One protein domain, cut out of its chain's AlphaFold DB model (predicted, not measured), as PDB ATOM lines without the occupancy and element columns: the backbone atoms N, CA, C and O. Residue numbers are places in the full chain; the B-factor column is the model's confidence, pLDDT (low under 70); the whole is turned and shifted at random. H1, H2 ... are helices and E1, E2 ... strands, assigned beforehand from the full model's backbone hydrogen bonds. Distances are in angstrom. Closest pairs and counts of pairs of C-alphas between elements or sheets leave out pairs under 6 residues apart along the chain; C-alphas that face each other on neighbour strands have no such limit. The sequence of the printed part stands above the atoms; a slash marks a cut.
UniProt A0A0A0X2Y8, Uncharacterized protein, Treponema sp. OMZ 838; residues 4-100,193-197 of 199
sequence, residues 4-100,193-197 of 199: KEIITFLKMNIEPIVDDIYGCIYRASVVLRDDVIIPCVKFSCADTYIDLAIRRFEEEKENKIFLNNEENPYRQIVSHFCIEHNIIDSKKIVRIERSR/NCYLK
ATOM      1  N   LYS A   4      -8.435 -44.635 -48.200       95.62
ATOM      2  CA  LYS A   4      -8.627 -45.432 -49.417       95.62
ATOM      3  C   LYS A   4      -9.855 -44.959 -50.196       95.62
ATOM      4  O   LYS A   4      -9.776 -44.787 -51.406       95.62
ATOM      5  N   GLU A   5     -10.960 -44.696 -49.502       96.69
ATOM      6  CA  GLU A   5     -12.175 -44.125 -50.096       96.69
ATOM      7  C   GLU A   5     -11.917 -42.731 -50.679       96.69
ATOM      8  O   GLU A   5     -12.396 -42.432 -51.772       96.69
ATOM      9  N   ILE A   6     -11.125 -41.902 -49.986       97.56
ATOM     10  CA  ILE A   6     -10.704 -40.582 -50.483       97.56
ATOM     11  C   ILE A   6      -9.952 -40.733 -51.806       97.56
ATOM     12  O   ILE A   6     -10.334 -40.123 -52.804       97.56
ATOM     13  N   ILE A   7      -8.914 -41.569 -51.830       97.38
ATOM     14  CA  ILE A   7      -8.074 -41.790 -53.013       97.38
ATOM     15  C   ILE A   7      -8.912 -42.326 -54.178       97.38
ATOM     16  O   ILE A   7      -8.789 -41.833 -55.299       97.38
ATOM     17  N   THR A   8      -9.790 -43.303 -53.925       97.56
ATOM     18  CA  THR A   8     -10.694 -43.847 -54.947       97.56
ATOM     19  C   THR A   8     -11.608 -42.763 -55.510       97.56
ATOM     20  O   THR A   8     -11.710 -42.638 -56.730       97.56
ATOM     21  N   PHE A   9     -12.225 -41.940 -54.656       97.75
ATOM     22  CA  PHE A   9     -13.076 -40.845 -55.117       97.75
ATOM     23  C   PHE A   9     -12.299 -39.861 -55.998       97.75
ATOM     24  O   PHE A   9     -12.767 -39.535 -57.090       97.75
ATOM     25  N   LEU A  10     -11.117 -39.422 -55.551       97.81
ATOM     26  CA  LEU A  10     -10.274 -38.473 -56.278       97.81
ATOM     27  C   LEU A  10      -9.910 -39.008 -57.668       97.81
ATOM     28  O   LEU A  10     -10.193 -38.346 -58.662       97.81
ATOM     29  N   LYS A  11      -9.375 -40.233 -57.745       97.06
ATOM     30  CA  LYS A  11      -8.947 -40.857 -59.009       97.06
ATOM     31  C   LYS A  11     -10.095 -41.098 -59.988       97.06
ATOM     32  O   LYS A  11      -9.884 -41.034 -61.193       97.06
ATOM     33  N   MET A  12     -11.296 -41.391 -59.488       97.00
ATOM     34  CA  MET A  12     -12.451 -41.690 -60.341       97.00
ATOM     35  C   MET A  12     -13.224 -40.447 -60.791       97.00
ATOM     36  O   MET A  12     -13.864 -40.489 -61.837       97.00
ATOM     37  N   ASN A  13     -13.215 -39.361 -60.007       96.69
ATOM     38  CA  ASN A  13     -14.169 -38.260 -60.196       96.69
ATOM     39  C   ASN A  13     -13.533 -36.888 -60.424       96.69
ATOM     40  O   ASN A  13     -14.259 -35.974 -60.839       96.69
ATOM     41  N   ILE A  14     -12.241 -36.726 -60.127       96.94
ATOM     42  CA  ILE A  14     -11.529 -35.446 -60.158       96.94
ATOM     43  C   ILE A  14     -10.384 -35.520 -61.167       96.94
ATOM     44  O   ILE A  14      -9.548 -36.418 -61.119       96.94
ATOM     45  N   GLU A  15     -10.326 -34.541 -62.066       94.56
ATOM     46  CA  GLU A  15      -9.243 -34.428 -63.040       94.56
ATOM     47  C   GLU A  15      -7.918 -34.032 -62.351       94.56
ATOM     48  O   GLU A  15      -7.884 -33.009 -61.650       94.56
ATOM     49  N   PRO A  16      -6.819 -34.787 -62.549       95.38
ATOM     50  CA  PRO A  16      -5.538 -34.483 -61.923       95.38
ATOM     51  C   PRO A  16      -4.751 -33.424 -62.703       95.38
ATOM     52  O   PRO A  16      -4.525 -33.563 -63.904       95.38
ATOM     53  N   ILE A  17      -4.238 -32.407 -62.011       93.50
ATOM     54  CA  ILE A  17      -3.137 -31.593 -62.540       93.50
ATOM     55  C   ILE A  17      -1.847 -32.388 -62.335       93.50
ATOM     56  O   ILE A  17      -1.535 -32.765 -61.209       93.50
ATOM     57  N   VAL A  18      -1.105 -32.635 -63.409       91.62
ATOM     58  CA  VAL A  18       0.225 -33.251 -63.332       91.62
ATOM     59  C   VAL A  18       1.257 -32.144 -63.153       91.62
ATOM     60  O   VAL A  18       1.308 -31.220 -63.963       91.62
ATOM     61  N   ASP A  19       2.042 -32.235 -62.086       88.38
ATOM     62  CA  ASP A  19       3.100 -31.297 -61.730       88.38
ATOM     63  C   ASP A  19       4.423 -32.054 -61.554       88.38
ATOM     64  O   ASP A  19       4.472 -33.089 -60.889       88.38
ATOM     65  N   ASP A  20       5.500 -31.544 -62.151       85.75
ATOM     66  CA  ASP A  20       6.806 -32.216 -62.151       85.75
ATOM     67  C   ASP A  20       7.457 -32.270 -60.759       85.75
ATOM     68  O   ASP A  20       8.346 -33.085 -60.509       85.75
ATOM     69  N   ILE A  21       7.037 -31.391 -59.844       85.00
ATOM     70  CA  ILE A  21       7.575 -31.274 -58.488       85.00
ATOM     71  C   ILE A  21       6.682 -32.017 -57.492       85.00
ATOM     72  O   ILE A  21       7.191 -32.725 -56.626       85.00
ATOM     73  N   TYR A  22       5.365 -31.843 -57.597       84.69
ATOM     74  CA  TYR A  22       4.391 -32.332 -56.613       84.69
ATOM     75  C   TYR A  22       3.602 -33.566 -57.073       84.69
ATOM     76  O   TYR A  22       2.756 -34.065 -56.326       84.69
ATOM     77  N   GLY A  23       3.857 -34.064 -58.283       89.25
ATOM     78  CA  GLY A  23       3.167 -35.211 -58.861       89.25
ATOM     79  C   GLY A  23       1.723 -34.895 -59.255       89.25
ATOM     80  O   GLY A  23       1.400 -33.798 -59.710       89.25
ATOM     81  N   CYS A  24       0.829 -35.875 -59.106       93.62
ATOM     82  CA  CYS A  24      -0.593 -35.670 -59.381       93.62
ATOM     83  C   CYS A  24      -1.264 -34.875 -58.257       93.62
ATOM     84  O   CYS A  24      -1.252 -35.263 -57.088       93.62
ATOM     85  N   ILE A  25      -1.914 -33.784 -58.643       95.44
ATOM     86  CA  ILE A  25      -2.653 -32.888 -57.767       95.44
ATOM     87  C   ILE A  25      -4.142 -32.997 -58.087       95.44
ATOM     88  O   ILE A  25      -4.571 -32.702 -59.203       95.44
ATOM     89  N   TYR A  26      -4.951 -33.320 -57.083       97.31
ATOM     90  CA  TYR A  26      -6.410 -33.333 -57.194       97.31
ATOM     91  C   TYR A  26      -7.001 -32.144 -56.442       97.31
ATOM     92  O   TYR A  26      -6.496 -31.735 -55.398       97.31
ATOM     93  N   ARG A  27      -8.077 -31.568 -56.976       97.19
ATOM     94  CA  ARG A  27      -8.690 -30.343 -56.451       97.19
ATOM     95  C   ARG A  27     -10.156 -30.589 -56.150       97.19
ATOM     96  O   ARG A  27     -10.925 -30.902 -57.055       97.19
ATOM     97  N   ALA A  28     -10.535 -30.458 -54.889       98.00
ATOM     98  CA  ALA A  28     -11.876 -30.801 -54.438       98.00
ATOM     99  C   ALA A  28     -12.331 -29.877 -53.303       98.00
ATOM    100  O   ALA A  28     -11.538 -29.104 -52.761       98.00
ATOM    101  N   SER A  29     -13.610 -29.951 -52.956       98.12
ATOM    102  CA  SER A  29     -14.125 -29.452 -51.684       98.12
ATOM    103  C   SER A  29     -14.268 -30.611 -50.705       98.12
ATOM    104  O   SER A  29     -14.416 -31.772 -51.098       98.12
ATOM    105  N   VAL A  30     -14.215 -30.302 -49.414       98.25
ATOM    106  CA  VAL A  30     -14.399 -31.293 -48.352       98.25
ATOM    107  C   VAL A  30     -15.399 -30.792 -47.329       98.25
ATOM    108  O   VAL A  30     -15.505 -29.591 -47.082       98.25
ATOM    109  N   VAL A  31     -16.082 -31.742 -46.704       98.19
ATOM    110  CA  VAL A  31     -16.858 -31.523 -45.485       98.19
ATOM    111  C   VAL A  31     -16.124 -32.212 -44.343       98.19
ATOM    112  O   VAL A  31     -15.711 -33.375 -44.472       98.19
ATOM    113  N   LEU A  32     -15.922 -31.485 -43.249       97.31
ATOM    114  CA  LEU A  32     -15.292 -31.980 -42.031       97.31
ATOM    115  C   LEU A  32     -16.335 -32.553 -41.057       97.31
ATOM    116  O   LEU A  32     -17.538 -32.427 -41.263       97.31
ATOM    117  N   ARG A  33     -15.879 -33.229 -39.994       95.31
ATOM    118  CA  ARG A  33     -16.753 -33.865 -38.982       95.31
ATOM    119  C   ARG A  33     -17.665 -32.901 -38.220       95.31
ATOM    120  O   ARG A  33     -18.642 -33.354 -37.642       95.31
ATOM    121  N   ASP A  34     -17.306 -31.627 -38.167       95.44
ATOM    122  CA  ASP A  34     -18.057 -30.534 -37.543       95.44
ATOM    123  C   ASP A  34     -18.919 -29.766 -38.560       95.44
ATOM    124  O   ASP A  34     -19.292 -28.622 -38.319       95.44
ATOM    125  N   ASP A  35     -19.200 -30.383 -39.713       95.62
ATOM    126  CA  ASP A  35     -19.971 -29.829 -40.831       95.62
ATOM    127  C   ASP A  35     -19.357 -28.579 -41.487       95.62
ATOM    128  O   ASP A  35     -19.959 -27.974 -42.379       95.62
ATOM    129  N   VAL A  36     -18.118 -28.218 -41.131       97.38
ATOM    130  CA  VAL A  36     -17.375 -27.152 -41.810       97.38
ATOM    131  C   VAL A  36     -17.047 -27.585 -43.237       97.38
ATOM    132  O   VAL A  36     -16.465 -28.647 -43.479       97.38
ATOM    133  N   ILE A  37     -17.387 -26.722 -44.195       97.50
ATOM    134  CA  ILE A  37     -17.086 -26.917 -45.613       97.50
ATOM    135  C   ILE A  37     -15.828 -26.130 -45.964       97.50
ATOM    136  O   ILE A  37     -15.803 -24.904 -45.855       97.50
ATOM    137  N   ILE A  38     -14.803 -26.826 -46.457       97.75
ATOM    138  CA  ILE A  38     -13.618 -26.195 -47.043       97.75
ATOM    139  C   ILE A  38     -13.714 -26.359 -48.562       97.75
ATOM    140  O   ILE A  38     -13.567 -27.472 -49.076       97.75
ATOM    141  N   PRO A  39     -13.980 -25.276 -49.313       97.06
ATOM    142  CA  PRO A  39     -14.320 -25.384 -50.727       97.06
ATOM    143  C   PRO A  39     -13.104 -25.594 -51.641       97.06
ATOM    144  O   PRO A  39     -13.270 -25.999 -52.794       97.06
ATOM    145  N   CYS A  40     -11.900 -25.311 -51.142       97.62
ATOM    146  CA  CYS A  40     -10.650 -25.358 -51.891       97.62
ATOM    147  C   CYS A  40      -9.633 -26.230 -51.147       97.62
ATOM    148  O   CYS A  40      -8.939 -25.758 -50.243       97.62
ATOM    149  N   VAL A  41      -9.549 -27.507 -51.520       98.00
ATOM    150  CA  VAL A  41      -8.569 -28.454 -50.982       98.00
ATOM    151  C   VAL A  41      -7.764 -29.086 -52.105       98.00
ATOM    152  O   VAL A  41      -8.307 -29.723 -53.011       98.00
ATOM    153  N   LYS A  42      -6.448 -28.921 -52.009       96.75
ATOM    154  CA  LYS A  42      -5.449 -29.539 -52.868       96.75
ATOM    155  C   LYS A  42      -4.993 -30.856 -52.237       96.75
ATOM    156  O   LYS A  42      -4.400 -30.856 -51.164       96.75
ATOM    157  N   PHE A  43      -5.255 -31.970 -52.908       97.31
ATOM    158  CA  PHE A  43      -4.778 -33.288 -52.508       97.31
ATOM    159  C   PHE A  43      -3.536 -33.665 -53.307       97.31
ATOM    160  O   PHE A  43      -3.554 -33.604 -54.539       97.31
ATOM    161  N   SER A  44      -2.482 -34.075 -52.609       95.25
ATOM    162  CA  SER A  44      -1.201 -34.460 -53.210       95.25
ATOM    163  C   SER A  44      -0.622 -35.693 -52.520       95.25
ATOM    164  O   SER A  44      -0.978 -36.007 -51.380       95.25
ATOM    165  N   CYS A  45       0.258 -36.413 -53.218       95.31
ATOM    166  CA  CYS A  45       0.927 -37.578 -52.653       95.31
ATOM    167  C   CYS A  45       1.865 -37.154 -51.516       95.31
ATOM    168  O   CYS A  45       2.693 -36.255 -51.678       95.31
ATOM    169  N   ALA A  46       1.720 -37.797 -50.357       94.69
ATOM    170  CA  ALA A  46       2.556 -37.526 -49.193       94.69
ATOM    171  C   ALA A  46       4.024 -37.879 -49.459       94.69
ATOM    172  O   ALA A  46       4.904 -37.119 -49.066       94.69
ATOM    173  N   ASP A  47       4.278 -38.984 -50.162       94.44
ATOM    174  CA  ASP A  47       5.635 -39.467 -50.420       94.44
ATOM    175  C   ASP A  47       6.400 -38.472 -51.306       94.44
ATOM    176  O   ASP A  47       7.494 -38.055 -50.946       94.44
ATOM    177  N   THR A  48       5.772 -37.943 -52.365       93.50
ATOM    178  CA  THR A  48       6.374 -36.893 -53.209       93.50
ATOM    179  C   THR A  48       6.704 -35.618 -52.426       93.50
ATOM    180  O   THR A  48       7.737 -34.994 -52.661       93.50
ATOM    181  N   TYR A  49       5.847 -35.218 -51.481       93.06
ATOM    182  CA  TYR A  49       6.092 -34.038 -50.647       93.06
ATOM    183  C   TYR A  49       7.239 -34.259 -49.647       93.06
ATOM    184  O   TYR A  49       8.068 -33.369 -49.454       93.06
ATOM    185  N   ILE A  50       7.320 -35.454 -49.052       94.38
ATOM    186  CA  ILE A  50       8.416 -35.857 -48.161       94.38
ATOM    187  C   ILE A  50       9.738 -35.926 -48.934       94.38
ATOM    188  O   ILE A  50      10.737 -35.365 -48.483       94.38
ATOM    189  N   ASP A  51       9.741 -36.547 -50.114       94.31
ATOM    190  CA  ASP A  51      10.922 -36.658 -50.971       94.31
ATOM    191  C   ASP A  51      11.429 -35.278 -51.405       94.31
ATOM    192  O   ASP A  51      12.636 -35.033 -51.413       94.31
ATOM    193  N   LEU A  52      10.520 -34.341 -51.703       92.62
ATOM    194  CA  LEU A  52      10.878 -32.952 -51.983       92.62
ATOM    195  C   LEU A  52      11.567 -32.296 -50.781       92.62
ATOM    196  O   LEU A  52      12.587 -31.631 -50.968       92.62
ATOM    197  N   ALA A  53      11.042 -32.489 -49.569       92.81
ATOM    198  CA  ALA A  53      11.651 -31.952 -48.356       92.81
ATOM    199  C   ALA A  53      13.068 -32.509 -48.148       92.81
ATOM    200  O   ALA A  53      14.009 -31.733 -47.986       92.81
ATOM    201  N   ILE A  54      13.240 -33.834 -48.243       94.38
ATOM    202  CA  ILE A  54      14.548 -34.506 -48.146       94.38
ATOM    203  C   ILE A  54      15.508 -33.968 -49.209       94.38
ATOM    204  O   ILE A  54      16.646 -33.619 -48.898       94.38
ATOM    205  N   ARG A  55      15.043 -33.827 -50.456       92.25
ATOM    206  CA  ARG A  55      15.859 -33.290 -51.548       92.25
ATOM    207  C   ARG A  55      16.362 -31.879 -51.246       92.25
ATOM    208  O   ARG A  55      17.522 -31.602 -51.524       92.25
ATOM    209  N   ARG A  56      15.542 -31.004 -50.647       90.69
ATOM    210  CA  ARG A  56      15.989 -29.657 -50.244       90.69
ATOM    211  C   ARG A  56      17.082 -29.695 -49.177       90.69
ATOM    212  O   ARG A  56      18.010 -28.900 -49.258       90.69
ATOM    213  N   PHE A  57      17.022 -30.628 -48.226       91.44
ATOM    214  CA  PHE A  57      18.104 -30.813 -47.249       91.44
ATOM    215  C   PHE A  57      19.425 -31.242 -47.906       91.44
ATOM    216  O   PHE A  57      20.482 -30.721 -47.544       91.44
ATOM    217  N   GLU A  58      19.381 -32.167 -48.869       91.56
ATOM    218  CA  GLU A  58      20.584 -32.627 -49.578       91.56
ATOM    219  C   GLU A  58      21.143 -31.559 -50.531       91.56
ATOM    220  O   GLU A  58      22.351 -31.339 -50.568       91.56
ATOM    221  N   GLU A  59      20.283 -30.833 -51.252       89.25
ATOM    222  CA  GLU A  59      20.697 -29.703 -52.095       89.25
ATOM    223  C   GLU A  59      21.407 -28.613 -51.272       89.25
ATOM    224  O   GLU A  59      22.426 -28.078 -51.714       89.25
ATOM    225  N   GLU A  60      20.910 -28.308 -50.066       87.81
ATOM    226  CA  GLU A  60      21.557 -27.365 -49.145       87.81
ATOM    227  C   GLU A  60      22.936 -27.870 -48.707       87.81
ATOM    228  O   GLU A  60      23.927 -27.151 -48.782       87.81
ATOM    229  N   LYS A  61      23.026 -29.147 -48.318       85.88
ATOM    230  CA  LYS A  61      24.286 -29.784 -47.904       85.88
ATOM    231  C   LYS A  61      25.352 -29.757 -49.005       85.88
ATOM    232  O   LYS A  61      26.543 -29.669 -48.711       85.88
ATOM    233  N   GLU A  62      24.938 -29.837 -50.265       85.12
ATOM    234  CA  GLU A  62      25.815 -29.763 -51.434       85.12
ATOM    235  C   GLU A  62      26.138 -28.315 -51.870       85.12
ATOM    236  O   GLU A  62      26.783 -28.127 -52.903       85.12
ATOM    237  N   ASN A  63      25.719 -27.294 -51.104       74.19
ATOM    238  CA  ASN A  63      25.805 -25.864 -51.442       74.19
ATOM    239  C   ASN A  63      25.172 -25.523 -52.806       74.19
ATOM    240  O   ASN A  63      25.619 -24.613 -53.509       74.19
ATOM    241  N   LYS A  64      24.140 -26.271 -53.219       67.50
ATOM    242  CA  LYS A  64      23.427 -26.042 -54.487       67.50
ATOM    243  C   LYS A  64      22.334 -24.980 -54.372       67.50
ATOM    244  O   LYS A  64      21.775 -24.580 -55.393       67.50
ATOM    245  N   ILE A  65      22.018 -24.531 -53.160       62.69
ATOM    246  CA  ILE A  65      20.966 -23.549 -52.902       62.69
ATOM    247  C   ILE A  65      21.586 -22.169 -52.640       62.69
ATOM    248  O   ILE A  65      22.575 -22.028 -51.933       62.69
ATOM    249  N   PHE A  66      20.976 -21.122 -53.205       56.47
ATOM    250  CA  PHE A  66      21.352 -19.717 -53.007       56.47
ATOM    251  C   PHE A  66      20.836 -19.121 -51.677       56.47
ATOM    252  O   PHE A  66      20.629 -17.911 -51.604       56.47
ATOM    253  N   LEU A  67      20.647 -19.911 -50.610       59.88
ATOM    254  CA  LEU A  67      20.290 -19.402 -49.266       59.88
ATOM    255  C   LEU A  67      21.498 -18.754 -48.550       59.88
ATOM    256  O   LEU A  67      21.552 -18.666 -47.327       59.88
ATOM    257  N   ASN A  68      22.470 -18.261 -49.322       53.38
ATOM    258  CA  ASN A  68      23.805 -17.833 -48.897       53.38
ATOM    259  C   ASN A  68      23.845 -16.638 -47.922       53.38
ATOM    260  O   ASN A  68      24.935 -16.195 -47.572       53.38
ATOM    261  N   ASN A  69      22.701 -16.105 -47.481       57.03
ATOM    262  CA  ASN A  69      22.622 -14.872 -46.695       57.03
ATOM    263  C   ASN A  69      21.835 -14.995 -45.380       57.03
ATOM    264  O   ASN A  69      21.560 -13.969 -44.760       57.03
ATOM    265  N   GLU A  70      21.468 -16.198 -44.929       61.78
ATOM    266  CA  GLU A  70      20.671 -16.360 -43.706       61.78
ATOM    267  C   GLU A  70      21.361 -17.218 -42.650       61.78
ATOM    268  O   GLU A  70      22.051 -18.187 -42.952       61.78
ATOM    269  N   GLU A  71      21.146 -16.867 -41.378       70.12
ATOM    270  CA  GLU A  71      21.835 -17.483 -40.235       70.12
ATOM    271  C   GLU A  71      21.563 -18.993 -40.080       70.12
ATOM    272  O   GLU A  71      22.318 -19.670 -39.382       70.12
ATOM    273  N   ASN A  72      20.502 -19.547 -40.695       85.75
ATOM    274  CA  ASN A  72      20.206 -20.983 -40.633       85.75
ATOM    275  C   ASN A  72      19.284 -21.477 -41.781       85.75
ATOM    276  O   ASN A  72      18.057 -21.473 -41.620       85.75
ATOM    277  N   PRO A  73      19.839 -21.961 -42.908       84.62
ATOM    278  CA  PRO A  73      19.056 -22.422 -44.062       84.62
ATOM    279  C   PRO A  73      18.211 -23.668 -43.757       84.62
ATOM    280  O   PRO A  73      17.070 -23.787 -44.200       84.62
ATOM    281  N   TYR A  74      18.693 -24.571 -42.898       88.00
ATOM    282  CA  TYR A  74      17.918 -25.743 -42.478       88.00
ATOM    283  C   TYR A  74      16.649 -25.369 -41.712       88.00
ATOM    284  O   TYR A  74      15.601 -25.983 -41.912       88.00
ATOM    285  N   ARG A  75      16.710 -24.338 -40.862       89.19
ATOM    286  CA  ARG A  75      15.526 -23.824 -40.162       89.19
ATOM    287  C   ARG A  75      14.484 -23.292 -41.144       89.19
ATOM    288  O   ARG A  75      13.294 -23.430 -40.875       89.19
ATOM    289  N   GLN A  76      14.910 -22.723 -42.266       87.38
ATOM    290  CA  GLN A  76      13.987 -22.275 -43.304       87.38
ATOM    291  C   GLN A  76      13.328 -23.420 -44.045       87.38
ATOM    292  O   GLN A  76      12.117 -23.400 -44.227       87.38
ATOM    293  N   ILE A  77      14.105 -24.442 -44.406       90.12
ATOM    294  CA  ILE A  77      13.560 -25.654 -45.016       90.12
ATOM    295  C   ILE A  77      12.497 -26.245 -44.079       90.12
ATOM    296  O   ILE A  77      11.365 -26.474 -44.495       90.12
ATOM    297  N   VAL A  78      12.803 -26.397 -42.786       91.38
ATOM    298  CA  VAL A  78      11.816 -26.857 -41.794       91.38
ATOM    299  C   VAL A  78      10.600 -25.925 -41.728       91.38
ATOM    300  O   VAL A  78       9.473 -26.411 -41.723       91.38
ATOM    301  N   SER A  79      10.799 -24.604 -41.700       91.31
ATOM    302  CA  SER A  79       9.702 -23.625 -41.691       91.31
ATOM    303  C   SER A  79       8.753 -23.832 -42.874       91.31
ATOM    304  O   SER A  79       7.546 -24.010 -42.692       91.31
ATOM    305  N   HIS A  80       9.314 -23.913 -44.076       90.06
ATOM    306  CA  HIS A  80       8.565 -24.110 -45.305       90.06
ATOM    307  C   HIS A  80       7.689 -25.365 -45.254       90.06
ATOM    308  O   HIS A  80       6.475 -25.295 -45.440       90.06
ATOM    309  N   PHE A  81       8.280 -26.513 -44.912       90.62
ATOM    310  CA  PHE A  81       7.568 -27.792 -44.941       90.62
ATOM    311  C   PHE A  81       6.659 -28.042 -43.726       90.62
ATOM    312  O   PHE A  81       5.795 -28.918 -43.789       90.62
ATOM    313  N   CYS A  82       6.826 -27.308 -42.620       89.88
ATOM    314  CA  CYS A  82       6.069 -27.552 -41.388       89.88
ATOM    315  C   CYS A  82       5.036 -26.476 -41.033       89.88
ATOM    316  O   CYS A  82       4.061 -26.819 -40.365       89.88
ATOM    317  N   ILE A  83       5.236 -25.204 -41.408       87.31
ATOM    318  CA  ILE A  83       4.390 -24.101 -40.907       87.31
ATOM    319  C   ILE A  83       3.835 -23.160 -41.978       87.31
ATOM    320  O   ILE A  83       2.826 -22.510 -41.723       87.31
ATOM    321  N   GLU A  84       4.439 -23.072 -43.164       85.62
ATOM    322  CA  GLU A  84       3.998 -22.109 -44.193       85.62
ATOM    323  C   GLU A  84       2.716 -22.531 -44.923       85.62
ATOM    324  O   GLU A  84       2.093 -21.731 -45.625       85.62
ATOM    325  N   HIS A  85       2.291 -23.783 -44.757       86.50
ATOM    326  CA  HIS A  85       1.136 -24.328 -45.449       86.50
ATOM    327  C   HIS A  85      -0.046 -24.565 -44.514       86.50
ATOM    328  O   HIS A  85       0.072 -25.153 -43.442       86.50
ATOM    329  N   ASN A  86      -1.231 -24.209 -45.001       91.25
ATOM    330  CA  ASN A  86      -2.485 -24.624 -44.393       91.25
ATOM    331  C   ASN A  86      -2.740 -26.093 -44.742       91.25
ATOM    332  O   ASN A  86      -2.979 -26.412 -45.906       91.25
ATOM    333  N   ILE A  87      -2.678 -26.990 -43.758       94.69
ATOM    334  CA  ILE A  87      -2.827 -28.438 -43.966       94.69
ATOM    335  C   ILE A  87      -4.051 -28.940 -43.205       94.69
ATOM    336  O   ILE A  87      -4.232 -28.636 -42.026       94.69
ATOM    337  N   ILE A  88      -4.883 -29.736 -43.872       95.06
ATOM    338  CA  ILE A  88      -5.979 -30.463 -43.230       95.06
ATOM    339  C   ILE A  88      -5.596 -31.923 -42.989       95.06
ATOM    340  O   ILE A  88      -4.943 -32.564 -43.808       95.06
ATOM    341  N   ASP A  89      -6.052 -32.456 -41.859       94.44
ATOM    342  CA  ASP A  89      -5.929 -33.875 -41.532       94.44
ATOM    343  C   ASP A  89      -7.002 -34.677 -42.283       94.44
ATOM    344  O   ASP A  89      -8.205 -34.467 -42.082       94.44
ATOM    345  N   SER A  90      -6.566 -35.629 -43.114       95.81
ATOM    346  CA  SER A  90      -7.426 -36.527 -43.893       95.81
ATOM    347  C   SER A  90      -8.461 -37.247 -43.021       95.81
ATOM    348  O   SER A  90      -9.601 -37.453 -43.442       95.81
ATOM    349  N   LYS A  91      -8.120 -37.559 -41.764       95.19
ATOM    350  CA  LYS A  91      -8.996 -38.268 -40.819       95.19
ATOM    351  C   LYS A  91     -10.219 -37.449 -40.417       95.19
ATOM    352  O   LYS A  91     -11.214 -38.023 -39.962       95.19
ATOM    353  N   LYS A  92     -10.162 -36.122 -40.553       96.25
ATOM    354  CA  LYS A  92     -11.279 -35.216 -40.249       96.25
ATOM    355  C   LYS A  92     -12.280 -35.107 -41.398       96.25
ATOM    356  O   LYS A  92     -13.368 -34.583 -41.180       96.25
ATOM    357  N   ILE A  93     -11.953 -35.621 -42.583       97.62
ATOM    358  CA  ILE A  93     -12.812 -35.538 -43.765       97.62
ATOM    359  C   ILE A  93     -13.921 -36.595 -43.683       97.62
ATOM    360  O   ILE A  93     -13.677 -37.807 -43.622       97.62
ATOM    361  N   VAL A  94     -15.174 -36.141 -43.714       97.62
ATOM    362  CA  VAL A  94     -16.339 -37.037 -43.788       97.62
ATOM    363  C   VAL A  94     -16.810 -37.239 -45.218       97.62
ATOM    364  O   VAL A  94     -17.218 -38.354 -45.545       97.62
ATOM    365  N   ARG A  95     -16.687 -36.213 -46.068       97.44
ATOM    366  CA  ARG A  95     -17.163 -36.221 -47.455       97.44
ATOM    367  C   ARG A  95     -16.267 -35.374 -48.355       97.44
ATOM    368  O   ARG A  95     -15.706 -34.377 -47.906       97.44
ATOM    369  N   ILE A  96     -16.164 -35.773 -49.621       97.94
ATOM    370  CA  ILE A  96     -15.467 -35.035 -50.680       97.94
ATOM    371  C   ILE A  96     -16.446 -34.770 -51.815       97.94
ATOM    372  O   ILE A  96     -17.253 -35.632 -52.162       97.94
ATOM    373  N   GLU A  97     -16.360 -33.578 -52.388       97.06
ATOM    374  CA  GLU A  97     -17.181 -33.130 -53.505       97.06
ATOM    375  C   GLU A  97     -16.312 -32.413 -54.547       97.06
ATOM    376  O   GLU A  97     -15.172 -32.018 -54.287       97.06
ATOM    377  N   ARG A  98     -16.838 -32.239 -55.761       96.06
ATOM    378  CA  ARG A  98     -16.172 -31.410 -56.773       96.06
ATOM    379  C   ARG A  98     -16.151 -29.956 -56.305       96.06
ATOM    380  O   ARG A  98     -17.186 -29.412 -55.932       96.06
ATOM    381  N   SER A  99     -14.987 -29.313 -56.382       96.25
ATOM    382  CA  SER A  99     -14.892 -27.890 -56.063       96.25
ATOM    383  C   SER A  99     -15.505 -27.052 -57.182       96.25
ATOM    384  O   SER A  99     -15.121 -27.178 -58.343       96.25
ATOM    385  N   ARG A 100     -16.387 -26.110 -56.832       93.94
ATOM    386  CA  ARG A 100     -16.858 -25.074 -57.774       93.94
ATOM    387  C   ARG A 100     -15.748 -24.118 -58.224       93.94
ATOM    388  O   ARG A 100     -15.941 -23.379 -59.180       93.94
ATOM    389  N   ASN A 193      -3.938 -27.750 -48.138       95.94
ATOM    390  CA  ASN A 193      -3.321 -28.978 -48.613       95.94
ATOM    391  C   ASN A 193      -3.811 -30.176 -47.792       95.94
ATOM    392  O   ASN A 193      -4.057 -30.070 -46.592       95.94
ATOM    393  N   CYS A 194      -3.918 -31.333 -48.434       96.94
ATOM    394  CA  CYS A 194      -4.165 -32.617 -47.796       96.94
ATOM    395  C   CYS A 194      -3.233 -33.654 -48.427       96.94
ATOM    396  O   CYS A 194      -3.344 -33.958 -49.617       96.94
ATOM    397  N   TYR A 195      -2.293 -34.174 -47.643       95.94
ATOM    398  CA  TYR A 195      -1.307 -35.137 -48.123       95.94
ATOM    399  C   TYR A 195      -1.758 -36.557 -47.799       95.94
ATOM    400  O   TYR A 195      -2.064 -36.865 -46.648       95.94
ATOM    401  N   LEU A 196      -1.797 -37.421 -48.812       96.38
ATOM    402  CA  LEU A 196      -2.272 -38.800 -48.692       96.38
ATOM    403  C   LEU A 196      -1.181 -39.774 -49.134       96.38
ATOM    404  O   LEU A 196      -0.554 -39.574 -50.175       96.38
ATOM    405  N   LYS A 197      -0.966 -40.845 -48.368       93.38
ATOM    406  CA  LYS A 197      -0.040 -41.916 -48.764       93.38
ATOM    407  C   LYS A 197      -0.664 -42.774 -49.866       93.38
ATOM    408  O   LYS A 197      -1.816 -43.186 -49.743       93.38
TER     409      LYS A 197
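AT A GLANCE: This is residues 4 to 100 and 193 to 197 of the 199 residues of an uncharacterized protein of Treponema sp. OMZ 838 (UniProt A0A0A0X2Y8). A strongly twisted sheet of five strands has H1 across one face, and a helical hairpin, H2 and H3, runs out from the sheet and makes much of the length. The printed part has 102 residues, with the order H1 E1 E2 E3 H2 H3 E4 E5. The class is mixed, helices and strands; the branched sheet is mixed too, with E3 and E5 parallel and its other pairs antiparallel. The whole is loose, radius of gyration of the C-alphas 16.1 A, and elongated, spanning 45 by 27 by 23 A.

IN THESE COORDINATES: E2, residues 23 to 32, spans 25.2 A and bends by 65 degrees at residue 29; E3, residues 37 to 45, spans 22.1 A and bends by 68 degrees at residue 40. E1 is residues 17 to 19, E4 93 to 98, E5 193 to 196. H1, residues 4 to 13, begins at C-alpha 4 (-8.627, -45.432, -49.417). H2, residues 46 to 61, spans 23.1 A and ends at C-alpha 61 (24.286, -29.784, -47.904). H3 is residues 73 to 82.

HOW THE PARTS SIT: E1, E2 and E3 form a meander, each strand the antiparallel neighbour of the one before. E1 and E4 lie on one side of E2, E3 on the other side. N 17 and O 25 are 2.8 A apart, N 28 and O 41 3.0 A, N 29 and O 97 2.9 A, and, between E3 and E5, N 194 and O 42 2.8 A. H1 is on the sheet at a height of 7.7 A, across the strands. H2 only grazes the sheet with residues 46 to 50; the closest C-alphas of H2 and E5, Ala 46 and Tyr 195, are 4.7 A apart. With residues 53 to 60 alone H2 touches H3, opposite ways at a shallow tilt of 9 degrees, closest C-alphas Ala 53 and Phe 81, 6.8 A. H1, H2 and H3 have every O i to N i+4 pair within hydrogen-bond range.

THE WHOLE: The C-alphas of Asp 35 and Asn 63, the two farthest apart, are 47.2 A apart. Residues 101 to 192 are not printed, and C-alphas 100 and 193 are 16.8 A apart across the cut. The link from H2 to H3 is long; residues 64 to 70 in it are under 70 in pLDDT.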